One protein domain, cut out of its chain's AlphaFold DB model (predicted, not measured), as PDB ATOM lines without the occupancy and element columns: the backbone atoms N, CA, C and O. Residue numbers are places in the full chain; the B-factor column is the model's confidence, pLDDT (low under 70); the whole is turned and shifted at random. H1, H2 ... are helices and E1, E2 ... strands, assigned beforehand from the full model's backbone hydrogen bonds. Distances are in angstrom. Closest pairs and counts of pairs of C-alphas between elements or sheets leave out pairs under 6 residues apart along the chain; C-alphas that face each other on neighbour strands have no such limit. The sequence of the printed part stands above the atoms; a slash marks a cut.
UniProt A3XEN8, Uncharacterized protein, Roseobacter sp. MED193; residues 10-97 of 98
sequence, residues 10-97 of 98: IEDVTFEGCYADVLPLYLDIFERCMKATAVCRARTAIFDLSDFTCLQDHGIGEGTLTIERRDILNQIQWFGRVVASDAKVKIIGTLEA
ATOM      1  N   ILE A  10     -11.741 -12.038   1.506       96.25
ATOM      2  CA  ILE A  10     -12.643 -11.551   2.547       96.25
ATOM      3  C   ILE A  10     -11.834 -10.632   3.461       96.25
ATOM      4  O   ILE A  10     -10.809 -11.041   4.001       96.25
ATOM      5  N   GLU A  11     -12.271  -9.386   3.586       95.31
ATOM      6  CA  GLU A  11     -11.581  -8.343   4.351       95.31
ATOM      7  C   GLU A  11     -12.177  -8.179   5.746       95.31
ATOM      8  O   GLU A  11     -11.445  -7.962   6.707       95.31
ATOM      9  N   ASP A  12     -13.501  -8.291   5.853       96.88
ATOM     10  CA  ASP A  12     -14.213  -8.180   7.120       96.88
ATOM     11  C   ASP A  12     -15.527  -8.965   7.086       96.88
ATOM     12  O   ASP A  12     -16.170  -9.105   6.038       96.88
ATOM     13  N   VAL A  13     -15.933  -9.469   8.250       97.19
ATOM     14  CA  VAL A  13     -17.178 -10.211   8.445       97.19
ATOM     15  C   VAL A  13     -17.782  -9.823   9.786       97.19
ATOM     16  O   VAL A  13     -17.185 -10.030  10.840       97.19
ATOM     17  N   THR A  14     -19.017  -9.332   9.759       96.94
ATOM     18  CA  THR A  14     -19.819  -9.119  10.969       96.94
ATOM     19  C   THR A  14     -21.095  -9.932  10.869       96.94
ATOM     20  O   THR A  14     -21.720  -9.991   9.810       96.94
ATOM     21  N   PHE A  15     -21.490 -10.583  11.958       94.69
ATOM     22  CA  PHE A  15     -22.684 -11.415  11.970       94.69
ATOM     23  C   PHE A  15     -23.429 -11.328  13.299       94.69
ATOM     24  O   PHE A  15     -22.838 -11.139  14.359       94.69
ATOM     25  N   GLU A  16     -24.744 -11.481  13.216       93.81
ATOM     26  CA  GLU A  16     -25.679 -11.564  14.332       93.81
ATOM     27  C   GLU A  16     -26.636 -12.725  14.048       93.81
ATOM     28  O   GLU A  16     -27.052 -12.899  12.901       93.81
ATOM     29  N   GLY A  17     -26.946 -13.545  15.058       88.69
ATOM     30  CA  GLY A  17     -27.893 -14.660  14.913       88.69
ATOM     31  C   GLY A  17     -27.460 -15.759  13.929       88.69
ATOM     32  O   GLY A  17     -28.284 -16.573  13.530       88.69
ATOM     33  N   CYS A  18     -26.188 -15.782  13.514       86.75
ATOM     34  CA  CYS A  18     -25.644 -16.783  12.597       86.75
ATOM     35  C   CYS A  18     -24.930 -17.896  13.370       86.75
ATOM     36  O   CYS A  18     -24.050 -17.622  14.188       86.75
ATOM     37  N   TYR A  19     -25.275 -19.148  13.071       81.44
ATOM     38  CA  TYR A  19     -24.601 -20.323  13.618       81.44
ATOM     39  C   TYR A  19     -23.209 -20.509  12.995       81.44
ATOM     40  O   TYR A  19     -22.961 -20.112  11.851       81.44
ATOM     41  N   ALA A  20     -22.286 -21.092  13.765       78.25
ATOM     42  CA  ALA A  20     -20.875 -21.209  13.388       78.25
ATOM     43  C   ALA A  20     -20.633 -22.139  12.184       78.25
ATOM     44  O   ALA A  20     -19.672 -21.944  11.445       78.25
ATOM     45  N   ASP A  21     -21.499 -23.128  11.982       86.31
ATOM     46  CA  ASP A  21     -21.467 -24.086  10.874       86.31
ATOM     47  C   ASP A  21     -22.030 -23.511   9.565       86.31
ATOM     48  O   ASP A  21     -21.626 -23.930   8.483       86.31
ATOM     49  N   VAL A  22     -22.912 -22.515   9.653       90.50
ATOM     50  CA  VAL A  22     -23.537 -21.865   8.491       90.50
ATOM     51  C   VAL A  22     -22.666 -20.744   7.921       90.50
ATOM     52  O   VAL A  22     -22.664 -20.513   6.711       90.50
ATOM     53  N   LEU A  23     -21.906 -20.039   8.766       94.00
ATOM     54  CA  LEU A  23     -21.110 -18.887   8.328       94.00
ATOM     55  C   LEU A  23     -20.168 -19.206   7.145       94.00
ATOM     56  O   LEU A  23     -20.179 -18.428   6.190       94.00
ATOM     57  N   PRO A  24     -19.415 -20.328   7.129       95.00
ATOM     58  CA  PRO A  24     -18.584 -20.696   5.980       95.00
ATOM     59  C   PRO A  24     -19.374 -20.819   4.671       95.00
ATOM     60  O   PRO A  24     -18.913 -20.344   3.636       95.00
ATOM     61  N   LEU A  25     -20.600 -21.356   4.719       94.62
ATOM     62  CA  LEU A  25     -21.457 -21.493   3.537       94.62
ATOM     63  C   LEU A  25     -21.839 -20.124   2.963       94.62
ATOM     64  O   LEU A  25     -21.826 -19.929   1.748       94.62
ATOM     65  N   TYR A  26     -22.142 -19.151   3.825       95.56
ATOM     66  CA  TYR A  26     -22.418 -17.785   3.379       95.56
ATOM     67  C   TYR A  26     -21.198 -17.104   2.761       95.56
ATOM     68  O   TYR A  26     -21.365 -16.348   1.802       95.56
ATOM     69  N   LEU A  27     -19.990 -17.369   3.268       96.50
ATOM     70  CA  LEU A  27     -18.755 -16.848   2.676       96.50
ATOM     71  C   LEU A  27     -18.519 -17.447   1.285       96.50
ATOM     72  O   LEU A  27     -18.310 -16.698   0.332       96.50
ATOM     73  N   ASP A  28     -18.666 -18.764   1.135       95.62
ATOM     74  CA  ASP A  28     -18.518 -19.452  -0.153       95.62
ATOM     75  C   ASP A  28     -19.529 -18.941  -1.197       95.62
ATOM     76  O   ASP A  28     -19.186 -18.655  -2.353       95.62
ATOM     77  N   ILE A  29     -20.791 -18.776  -0.787       95.75
ATOM     78  CA  ILE A  29     -21.848 -18.230  -1.645       95.75
ATOM     79  C   ILE A  29     -21.546 -16.777  -2.006       95.75
ATOM     80  O   ILE A  29     -21.661 -16.402  -3.177       95.75
ATOM     81  N   PHE A  30     -21.111 -15.965  -1.040       97.12
ATOM     82  CA  PHE A  30     -20.705 -14.590  -1.294       97.12
ATOM     83  C   PHE A  30     -19.586 -14.519  -2.332       97.12
ATOM     84  O   PHE A  30     -19.719 -13.764  -3.293       97.12
ATOM     85  N   GLU A  31     -18.532 -15.329  -2.221       96.19
ATOM     86  CA  GLU A  31     -17.445 -15.335  -3.202       96.19
ATOM     87  C   GLU A  31     -17.929 -15.691  -4.610       96.19
ATOM     88  O   GLU A  31     -17.561 -15.035  -5.597       96.19
ATOM     89  N   ARG A  32     -18.778 -16.719  -4.722       94.75
ATOM     90  CA  ARG A  32     -19.361 -17.146  -5.999       94.75
ATOM     91  C   ARG A  32     -20.209 -16.034  -6.618       94.75
ATOM     92  O   ARG A  32     -20.030 -15.703  -7.795       94.75
ATOM     93  N   CYS A  33     -21.105 -15.442  -5.837       95.56
ATOM     94  CA  CYS A  33     -21.999 -14.378  -6.282       95.56
ATOM     95  C   CYS A  33     -21.250 -13.070  -6.569       95.56
ATOM     96  O   CYS A  33     -21.589 -12.368  -7.522       95.56
ATOM     97  N   MET A  34     -20.193 -12.761  -5.818       95.31
ATOM     98  CA  MET A  34     -19.320 -11.609  -6.047       95.31
ATOM     99  C   MET A  34     -18.640 -11.724  -7.411       95.31
ATOM    100  O   MET A  34     -18.727 -10.802  -8.223       95.31
ATOM    101  N   LYS A  35     -18.038 -12.883  -7.717       93.62
ATOM    102  CA  LYS A  35     -17.429 -13.152  -9.031       93.62
ATOM    103  C   LYS A  35     -18.454 -13.032 -10.161       93.62
ATOM    104  O   LYS A  35     -18.172 -12.390 -11.172       93.62
ATOM    105  N   ALA A  36     -19.648 -13.600  -9.987       92.88
ATOM    106  CA  ALA A  36     -20.721 -13.499 -10.977       92.88
ATOM    107  C   ALA A  36     -21.154 -12.039 -11.213       92.88
ATOM    108  O   ALA A  36     -21.236 -11.585 -12.356       92.88
ATOM    109  N   THR A  37     -21.346 -11.271 -10.137       93.19
ATOM    110  CA  THR A  37     -21.733  -9.852 -10.196       93.19
ATOM    111  C   THR A  37     -20.654  -9.009 -10.885       93.19
ATOM    112  O   THR A  37     -20.967  -8.155 -11.720       93.19
ATOM    113  N   ALA A  38     -19.378  -9.290 -10.601       91.44
ATOM    114  CA  ALA A  38     -18.236  -8.642 -11.237       91.44
ATOM    115  C   ALA A  38     -18.191  -8.883 -12.751       91.44
ATOM    116  O   ALA A  38     -17.997  -7.935 -13.515       91.44
ATOM    117  N   VAL A  39     -18.432 -10.122 -13.196       90.44
ATOM    118  CA  VAL A  39     -18.488 -10.481 -14.623       90.44
ATOM    119  C   VAL A  39     -19.613  -9.732 -15.338       90.44
ATOM    120  O   VAL A  39     -19.389  -9.176 -16.414       90.44
ATOM    121  N   CYS A  40     -20.791  -9.638 -14.719       88.06
ATOM    122  CA  CYS A  40     -21.927  -8.887 -15.259       88.06
ATOM    123  C   CYS A  40     -21.756  -7.361 -15.160       88.06
ATOM    124  O   CYS A  40     -22.589  -6.617 -15.675       88.06
ATOM    125  N   ARG A  41     -20.695  -6.877 -14.495       87.38
ATOM    126  CA  ARG A  41     -20.411  -5.455 -14.220       87.38
ATOM    127  C   ARG A  41     -21.536  -4.718 -13.484       87.38
ATOM    128  O   ARG A  41     -21.531  -3.483 -13.465       87.38
ATOM    129  N   ALA A  42     -22.455  -5.447 -12.855       91.19
ATOM    130  CA  ALA A  42     -23.562  -4.868 -12.111       91.19
ATOM    131  C   ALA A  42     -23.040  -4.100 -10.887       91.19
ATOM    132  O   ALA A  42     -22.047  -4.483 -10.265       91.19
ATOM    133  N   ARG A  43     -23.704  -2.987 -10.554       94.94
ATOM    134  CA  ARG A  43     -23.426  -2.248  -9.314       94.94
ATOM    135  C   ARG A  43     -24.021  -2.959  -8.103       94.94
ATOM    136  O   ARG A  43     -23.411  -2.953  -7.045       94.94
ATOM    137  N   THR A  44     -25.185  -3.572  -8.270       97.00
ATOM    138  CA  THR A  44     -25.884  -4.299  -7.215       97.00
ATOM    139  C   THR A  44     -26.518  -5.544  -7.816       97.00
ATOM    140  O   THR A  44     -27.026  -5.487  -8.936       97.00
ATOM    141  N   ALA A  45     -26.489  -6.649  -7.079       97.25
ATOM    142  CA  ALA A  45     -27.201  -7.876  -7.403       97.25
ATOM    143  C   ALA A  45     -27.849  -8.445  -6.140       97.25
ATOM    144  O   ALA A  45     -27.320  -8.284  -5.038       97.25
ATOM    145  N   ILE A  46     -28.998  -9.090  -6.310       97.94
ATOM    146  CA  ILE A  46     -29.746  -9.745  -5.239       97.94
ATOM    147  C   ILE A  46     -29.934 -11.196  -5.664       97.94
ATOM    148  O   ILE A  46     -30.325 -11.457  -6.801       97.94
ATOM    149  N   PHE A  47     -29.626 -12.112  -4.756       96.69
ATOM    150  CA  PHE A  47     -29.736 -13.551  -4.940       96.69
ATOM    151  C   PHE A  47     -30.677 -14.108  -3.881       96.69
ATOM    152  O   PHE A  47     -30.589 -13.717  -2.711       96.69
ATOM    153  N   ASP A  48     -31.559 -15.008  -4.294       96.00
ATOM    154  CA  ASP A  48     -32.410 -15.762  -3.387       96.00
ATOM    155  C   ASP A  48     -31.586 -16.895  -2.762       96.00
ATOM    156  O   ASP A  48     -30.860 -17.602  -3.461       96.00
ATOM    157  N   LEU A  49     -31.636 -17.047  -1.438       94.69
ATOM    158  CA  LEU A  49     -30.873 -18.102  -0.769       94.69
ATOM    159  C   LEU A  49     -31.433 -19.501  -1.047       94.69
ATOM    160  O   LEU A  49     -30.688 -20.477  -0.959       94.69
ATOM    161  N   SER A  50     -32.707 -19.596  -1.434       92.81
ATOM    162  CA  SER A  50     -33.341 -20.854  -1.830       92.81
ATOM    163  C   SER A  50     -32.718 -21.461  -3.093       92.81
ATOM    164  O   SER A  50     -32.785 -22.677  -3.272       92.81
ATOM    165  N   ASP A  51     -32.014 -20.667  -3.911       93.50
ATOM    166  CA  ASP A  51     -31.277 -21.146  -5.088       93.50
ATOM    167  C   ASP A  51     -30.015 -21.960  -4.721       93.50
ATOM    168  O   ASP A  51     -29.399 -22.590  -5.589       93.50
ATOM    169  N   PHE A  52     -29.594 -21.958  -3.448       92.50
ATOM    170  CA  PHE A  52     -28.378 -22.631  -2.989       92.50
ATOM    171  C   PHE A  52     -28.712 -23.873  -2.161       92.50
ATOM    172  O   PHE A  52     -28.981 -23.799  -0.964       92.50
ATOM    173  N   THR A  53     -28.613 -25.049  -2.785       90.31
ATOM    174  CA  THR A  53     -28.920 -26.343  -2.147       90.31
ATOM    175  C   THR A  53     -28.117 -26.601  -0.869       90.31
ATOM    176  O   THR A  53     -28.657 -27.160   0.076       90.31
ATOM    177  N   CYS A  54     -26.867 -26.132  -0.788       89.12
ATOM    178  CA  CYS A  54     -26.041 -26.291   0.413       89.12
ATOM    179  C   CYS A  54     -26.606 -25.579   1.653       89.12
ATOM    180  O   CYS A  54     -26.303 -25.985   2.766       89.12
ATOM    181  N   LEU A  55     -27.422 -24.533   1.487       88.44
ATOM    182  CA  LEU A  55     -28.111 -23.882   2.603       88.44
ATOM    183  C   LEU A  55     -29.360 -24.661   3.027       88.44
ATOM    184  O   LEU A  55     -29.664 -24.737   4.218       88.44
ATOM    185  N   GLN A  56     -30.042 -25.300   2.072       87.00
ATOM    186  CA  GLN A  56     -31.222 -26.125   2.342       87.00
ATOM    187  C   GLN A  56     -30.875 -27.329   3.225       87.00
ATOM    188  O   GLN A  56     -31.626 -27.641   4.148       87.00
ATOM    189  N   ASP A  57     -29.704 -27.938   3.008       87.38
ATOM    190  CA  ASP A  57     -29.185 -29.042   3.831       87.38
ATOM    191  C   ASP A  57     -29.001 -28.646   5.312       87.38
ATOM    192  O   ASP A  57     -29.006 -29.503   6.195       87.38
ATOM    193  N   HIS A  58     -28.900 -27.342   5.595       85.94
ATOM    194  CA  HIS A  58     -28.799 -26.755   6.936       85.94
ATOM    195  C   HIS A  58     -30.108 -26.092   7.408       85.94
ATOM    196  O   HIS A  58     -30.113 -25.318   8.364       85.94
ATOM    197  N   GLY A  59     -31.237 -26.381   6.749       84.69
ATOM    198  CA  GLY A  59     -32.556 -25.856   7.117       84.69
ATOM    199  C   GLY A  59     -32.782 -24.386   6.754       84.69
ATOM    200  O   GLY A  59     -33.746 -23.780   7.219       84.69
ATOM    201  N   ILE A  60     -31.919 -23.799   5.921       85.38
ATOM    202  CA  ILE A  60     -32.043 -22.416   5.457       85.38
ATOM    203  C   ILE A  60     -32.688 -22.443   4.075       85.38
ATOM    204  O   ILE A  60     -32.027 -22.642   3.059       85.38
ATOM    205  N   GLY A  61     -34.010 -22.276   4.060       75.94
ATOM    206  CA  GLY A  61     -34.811 -22.288   2.834       75.94
ATOM    207  C   GLY A  61     -35.245 -20.909   2.341       75.94
ATOM    208  O   GLY A  61     -35.661 -20.793   1.195       75.94
ATOM    209  N   GLU A  62     -35.151 -19.869   3.173       89.38
ATOM    210  CA  GLU A  62     -35.644 -18.527   2.852       89.38
ATOM    211  C   GLU A  62     -34.620 -17.460   3.246       89.38
ATOM    212  O   GLU A  62     -34.023 -17.501   4.325       89.38
ATOM    213  N   GLY A  63     -34.423 -16.477   2.371       94.25
ATOM    214  CA  GLY A  63     -33.569 -15.331   2.644       94.25
ATOM    215  C   GLY A  63     -32.954 -14.746   1.384       94.25
ATOM    216  O   GLY A  63     -33.184 -15.214   0.273       94.25
ATOM    217  N   THR A  64     -32.150 -13.704   1.563       97.62
ATOM    218  CA  THR A  64     -31.492 -13.024   0.442       97.62
ATOM    219  C   THR A  64     -30.025 -12.757   0.726       97.62
ATOM    220  O   THR A  64     -29.639 -12.454   1.856       97.62
ATOM    221  N   LEU A  65     -29.219 -12.808  -0.333       97.81
ATOM    222  CA  LEU A  65     -27.892 -12.211  -0.386       97.81
ATOM    223  C   LEU A  65     -27.936 -11.007  -1.328       97.81
ATOM    224  O   LEU A  65     -28.168 -11.145  -2.526       97.81
ATOM    225  N   THR A  66     -27.664  -9.818  -0.800       98.44
ATOM    226  CA  THR A  66     -27.407  -8.621  -1.607       98.44
ATOM    227  C   THR A  66     -25.907  -8.402  -1.729       98.44
ATOM    228  O   THR A  66     -25.208  -8.411  -0.721       98.44
ATOM    229  N   ILE A  67     -25.418  -8.161  -2.942       98.00
ATOM    230  CA  ILE A  67     -24.036  -7.758  -3.210       98.00
ATOM    231  C   ILE A  67     -24.039  -6.370  -3.830       98.00
ATOM    232  O   ILE A  67     -24.721  -6.133  -4.825       98.00
ATOM    233  N   GLU A  68     -23.240  -5.465  -3.275       97.88
ATOM    234  CA  GLU A  68     -23.054  -4.109  -3.779       97.88
ATOM    235  C   GLU A  68     -21.580  -3.833  -4.085       97.88
ATOM    236  O   GLU A  68     -20.707  -4.019  -3.242       97.88
ATOM    237  N   ARG A  69     -21.309  -3.339  -5.292       96.12
ATOM    238  CA  ARG A  69     -20.006  -2.831  -5.712       96.12
ATOM    239  C   ARG A  69     -19.849  -1.379  -5.282       96.12
ATOM    240  O   ARG A  69     -20.648  -0.526  -5.681       96.12
ATOM    241  N   ARG A  70     -18.770  -1.078  -4.569       95.44
ATOM    242  CA  ARG A  70     -18.386   0.278  -4.171       95.44
ATOM    243  C   ARG A  70     -16.962   0.579  -4.612       95.44
ATOM    244  O   ARG A  70     -16.130  -0.316  -4.682       95.44
ATOM    245  N   ASP A  71     -16.717   1.842  -4.930       93.25
ATOM    246  CA  ASP A  71     -15.372   2.373  -5.140       93.25
ATOM    247  C   ASP A  71     -14.995   3.150  -3.879       93.25
ATOM    248  O   ASP A  71     -15.670   4.120  -3.520       93.25
ATOM    249  N   ILE A  72     -13.999   2.651  -3.155       91.75
ATOM    250  CA  ILE A  72     -13.528   3.219  -1.895       91.75
ATOM    251  C   ILE A  72     -12.014   3.338  -2.010       91.75
ATOM    252  O   ILE A  72     -11.326   2.347  -2.226       91.75
ATOM    253  N   LEU A  73     -11.497   4.563  -1.886       89.75
ATOM    254  CA  LEU A  73     -10.060   4.854  -1.973       89.75
ATOM    255  C   LEU A  73      -9.393   4.308  -3.260       89.75
ATOM    256  O   LEU A  73      -8.250   3.861  -3.219       89.75
ATOM    257  N   ASN A  74     -10.088   4.381  -4.405       87.06
ATOM    258  CA  ASN A  74      -9.664   3.846  -5.711       87.06
ATOM    259  C   ASN A  74      -9.542   2.312  -5.771       87.06
ATOM    260  O   ASN A  74      -8.865   1.773  -6.651       87.06
ATOM    261  N   GLN A  75     -10.195   1.597  -4.856       88.56
ATOM    262  CA  GLN A  75     -10.287   0.144  -4.856       88.56
ATOM    263  C   GLN A  75     -11.752  -0.283  -4.955       88.56
ATOM    264  O   GLN A  75     -12.630   0.235  -4.262       88.56
ATOM    265  N   ILE A  76     -12.020  -1.263  -5.821       92.62
ATOM    266  CA  ILE A  76     -13.346  -1.873  -5.903       92.62
ATOM    267  C   ILE A  76     -13.519  -2.817  -4.715       92.62
ATOM    268  O   ILE A  76     -12.875  -3.864  -4.668       92.62
ATOM    269  N   GLN A  77     -14.438  -2.471  -3.818       95.44
ATOM    270  CA  GLN A  77     -14.895  -3.309  -2.715       95.44
ATOM    271  C   GLN A  77     -16.311  -3.832  -2.973       95.44
ATOM    272  O   GLN A  77     -17.143  -3.178  -3.610       95.44
ATOM    273  N   TRP A  78     -16.587  -5.020  -2.455       97.25
ATOM    274  CA  TRP A  78     -17.857  -5.717  -2.576       97.25
ATOM    275  C   TRP A  78     -18.459  -5.916  -1.195       97.25
ATOM    276  O   TRP A  78     -17.853  -6.528  -0.321       97.25
ATOM    277  N   PHE A  79     -19.666  -5.398  -1.014       98.06
ATOM    278  CA  PHE A  79     -20.401  -5.445   0.238       98.06
ATOM    279  C   PHE A  79     -21.517  -6.473   0.102       98.06
ATOM    280  O   PHE A  79     -22.495  -6.247  -0.612       98.06
ATOM    281  N   GLY A  80     -21.350  -7.606   0.769       98.19
ATOM    282  CA  GLY A  80     -22.348  -8.649   0.926       98.19
ATOM    283  C   GLY A  80     -23.233  -8.381   2.135       98.19
ATOM    284  O   GLY A  80     -22.748  -8.013   3.206       98.19
ATOM    285  N   ARG A  81     -24.537  -8.592   1.985       98.19
ATOM    286  CA  ARG A  81     -25.498  -8.612   3.086       98.19
ATOM    287  C   ARG A  81     -26.407  -9.820   2.940       98.19
ATOM    288  O   ARG A  81     -27.214  -9.863   2.016       98.19
ATOM    289  N   VAL A  82     -26.292 -10.748   3.879       97.31
ATOM    290  CA  VAL A  82     -27.182 -11.896   4.038       97.31
ATOM    291  C   VAL A  82     -28.250 -11.552   5.068       97.31
ATOM    292  O   VAL A  82     -27.939 -11.014   6.135       97.31
ATOM    293  N   VAL A  83     -29.500 -11.861   4.743       96.12
ATOM    294  CA  VAL A  83     -30.629 -11.828   5.675       96.12
ATOM    295  C   VAL A  83     -31.414 -13.123   5.502       96.12
ATOM    296  O   VAL A  83     -31.974 -13.342   4.428       96.12
ATOM    297  N   ALA A  84     -31.438 -13.964   6.535       93.38
ATOM    298  CA  ALA A  84     -32.130 -15.252   6.541       93.38
ATOM    299  C   ALA A  84     -32.600 -15.586   7.960       93.38
ATOM    300  O   ALA A  84     -31.767 -15.678   8.858       93.38
ATOM    301  N   SER A  85     -33.904 -15.766   8.177       86.44
ATOM    302  CA  SER A  85     -34.478 -15.972   9.519       86.44
ATOM    303  C   SER A  85     -33.928 -14.944  10.534       86.44
ATOM    304  O   SER A  85     -34.107 -13.741  10.339       86.44
ATOM    305  N   ASP A  86     -33.203 -15.396  11.564       87.00
ATOM    306  CA  ASP A  86     -32.555 -14.543  12.571       87.00
ATOM    307  C   ASP A  86     -31.122 -14.118  12.195       87.00
ATOM    308  O   ASP A  86     -30.545 -13.226  12.823       87.00
ATOM    309  N   ALA A  87     -30.539 -14.724  11.158       91.56
ATOM    310  CA  ALA A  87     -29.176 -14.473  10.728       91.56
ATOM    311  C   ALA A  87     -29.075 -13.196   9.884       91.56
ATOM    312  O   ALA A  87     -29.722 -13.026   8.842       91.56
ATOM    313  N   LYS A  88     -28.186 -12.301  10.312       95.50
ATOM    314  CA  LYS A  88     -27.758 -11.122   9.558       95.50
ATOM    315  C   LYS A  88     -26.248 -11.158   9.443       95.50
ATOM    316  O   LYS A  88     -25.556 -10.986  10.442       95.50
ATOM    317  N   VAL A  89     -25.740 -11.339   8.231       96.94
ATOM    318  CA  VAL A  89     -24.294 -11.364   7.969       96.94
ATOM    319  C   VAL A  89     -23.948 -10.233   7.017       96.94
ATOM    320  O   VAL A  89     -24.602 -10.056   5.990       96.94
ATOM    321  N   LYS A  90     -22.931  -9.446   7.353       98.00
ATOM    322  CA  LYS A  90     -22.323  -8.473   6.449       98.00
ATOM    323  C   LYS A  90     -20.907  -8.921   6.151       98.00
ATOM    324  O   LYS A  90     -20.159  -9.254   7.065       98.00
ATOM    325  N   ILE A  91     -20.565  -8.910   4.874       98.31
ATOM    326  CA  ILE A  91     -19.287  -9.390   4.364       98.31
ATOM    327  C   ILE A  91     -18.699  -8.264   3.526       98.31
ATOM    328  O   ILE A  91     -19.405  -7.674   2.708       98.31
ATOM    329  N   ILE A  92     -17.427  -7.951   3.726       97.81
ATOM    330  CA  ILE A  92     -16.676  -7.053   2.854       97.81
ATOM    331  C   ILE A  92     -15.596  -7.886   2.188       97.81
ATOM    332  O   ILE A  92     -14.882  -8.634   2.854       97.81
ATOM    333  N   GLY A  93     -15.487  -7.772   0.871       96.38
ATOM    334  CA  GLY A  93     -14.449  -8.460   0.129       96.38
ATOM    335  C   GLY A  93     -13.984  -7.710  -1.102       96.38
ATOM    336  O   GLY A  93     -14.616  -6.761  -1.573       96.38
ATOM    337  N   THR A  94     -12.864  -8.162  -1.642       94.94
ATOM    338  CA  THR A  94     -12.246  -7.618  -2.846       94.94
ATOM    339  C   THR A  94     -11.923  -8.721  -3.840       94.94
ATOM    340  O   THR A  94     -11.887  -9.909  -3.520       94.94
ATOM    341  N   LEU A  95     -11.770  -8.312  -5.097       92.38
ATOM    342  CA  LEU A  95     -11.370  -9.178  -6.197       92.38
ATOM    343  C   LEU A  95     -10.025  -8.682  -6.711       92.38
ATOM    344  O   LEU A  95      -9.958  -7.636  -7.359       92.38
ATOM    345  N   GLU A  96      -8.963  -9.421  -6.422       85.00
ATOM    346  CA  GLU A  96      -7.627  -9.084  -6.900       85.00
ATOM    347  C   GLU A  96      -7.391  -9.634  -8.304       85.00
ATOM    348  O   GLU A  96      -7.862 -10.717  -8.666       85.00
ATOM    349  N   ALA A  97      -6.651  -8.870  -9.108       71.81
ATOM    350  CA  ALA A  97      -6.133  -9.372 -10.367       71.81
ATOM    351  C   ALA A  97      -5.071 -10.441 -10.075       71.81
ATOM    352  O   ALA A  97      -4.185 -10.226  -9.253       71.81
TER     353      ALA A  97
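This is residues 10 to 97 of the 98 residues of an uncharacterized protein of Roseobacter sp. MED193 (UniProt A3XEN8). A twisted sheet of five strands has one long helix, H1, packed over one face, while its other face is bare of named helices. The short helix H2 sits in a loop region at one end of the elongated body, close to the beginning of H1, and the turn between E3 and E4 makes the other end. The printed part has 88 residues, with two named helices and five named strands in the order E1, H1, E2, H2, E3, E4, E5 along the chain. The sheet runs E1, E5, E4, E3, E2, all antiparallel, and the class is mixed, helices and strands. The whole is compact, with a radius of gyration of the C-alphas of 12.6 A, and spans 39 by 23 by 18 A.

E1, residues 10 to 16, is an edge strand and the antiparallel neighbour of E5, residues 87 to 96, at 176 degrees, with N 14 and O 90 2.9 A apart, within hydrogen-bond range. H1, residues 23 to 39, is on the sheet, with 82 pairs of C-alphas within 10 A, and the two make two layers, a helix on one face of a sheet. H1 and E1 are near each other, with 6 pairs of C-alphas within 10 A. The closest C-alphas of H1 and E5 are those of Leu 27 and Ile 91, 7.7 A apart. E2, residues 44 to 48, is the other edge strand; its closest C-alpha pair with H1 is Ala 45 and Thr 37, 6.5 A. H2, residues 53 to 56, is not on the sheet; it is close to H1 but not clearly touching, the closest C-alphas being those of Leu 25 and Leu 55 at 7.1 A. E3, residues 64 to 72, is antiparallel to E2 at 163 degrees, with N 47 and O 65 2.8 A apart. E3 and E4, residues 75 to 84, form a hairpin at 160 degrees, with N 68 and O 79 2.9 A apart. E4 and E5 form another hairpin at 157 degrees, with N 80 and O 91 2.7 A apart. E3, E4 and E5 are a meander, each strand the antiparallel neighbour of the one before. In H1 every O i to N i+4 pair is within hydrogen-bond range; H2 is too short for such a pair.

E1 begins at C-alpha 10, (-12.643, -11.551, 2.547), and measures 17.6 A from first to last C-alpha. H1 measures 24.6 A and begins at C-alpha 23, (-21.110, -18.887, 8.328). E2 has 5 residues and H2 has 4. E3 measures 24.3 A, E4 29.1 A and E5 28.4 A, with E5 ending at C-alpha 96, (-7.627, -9.084, -6.900).

The two C-alphas farthest apart, those of Gly 59 and Asn 74, are 39.6 A apart. The printed part has no cut and no long link. Its mean pLDDT is 92.7, and no printed residue is under 70.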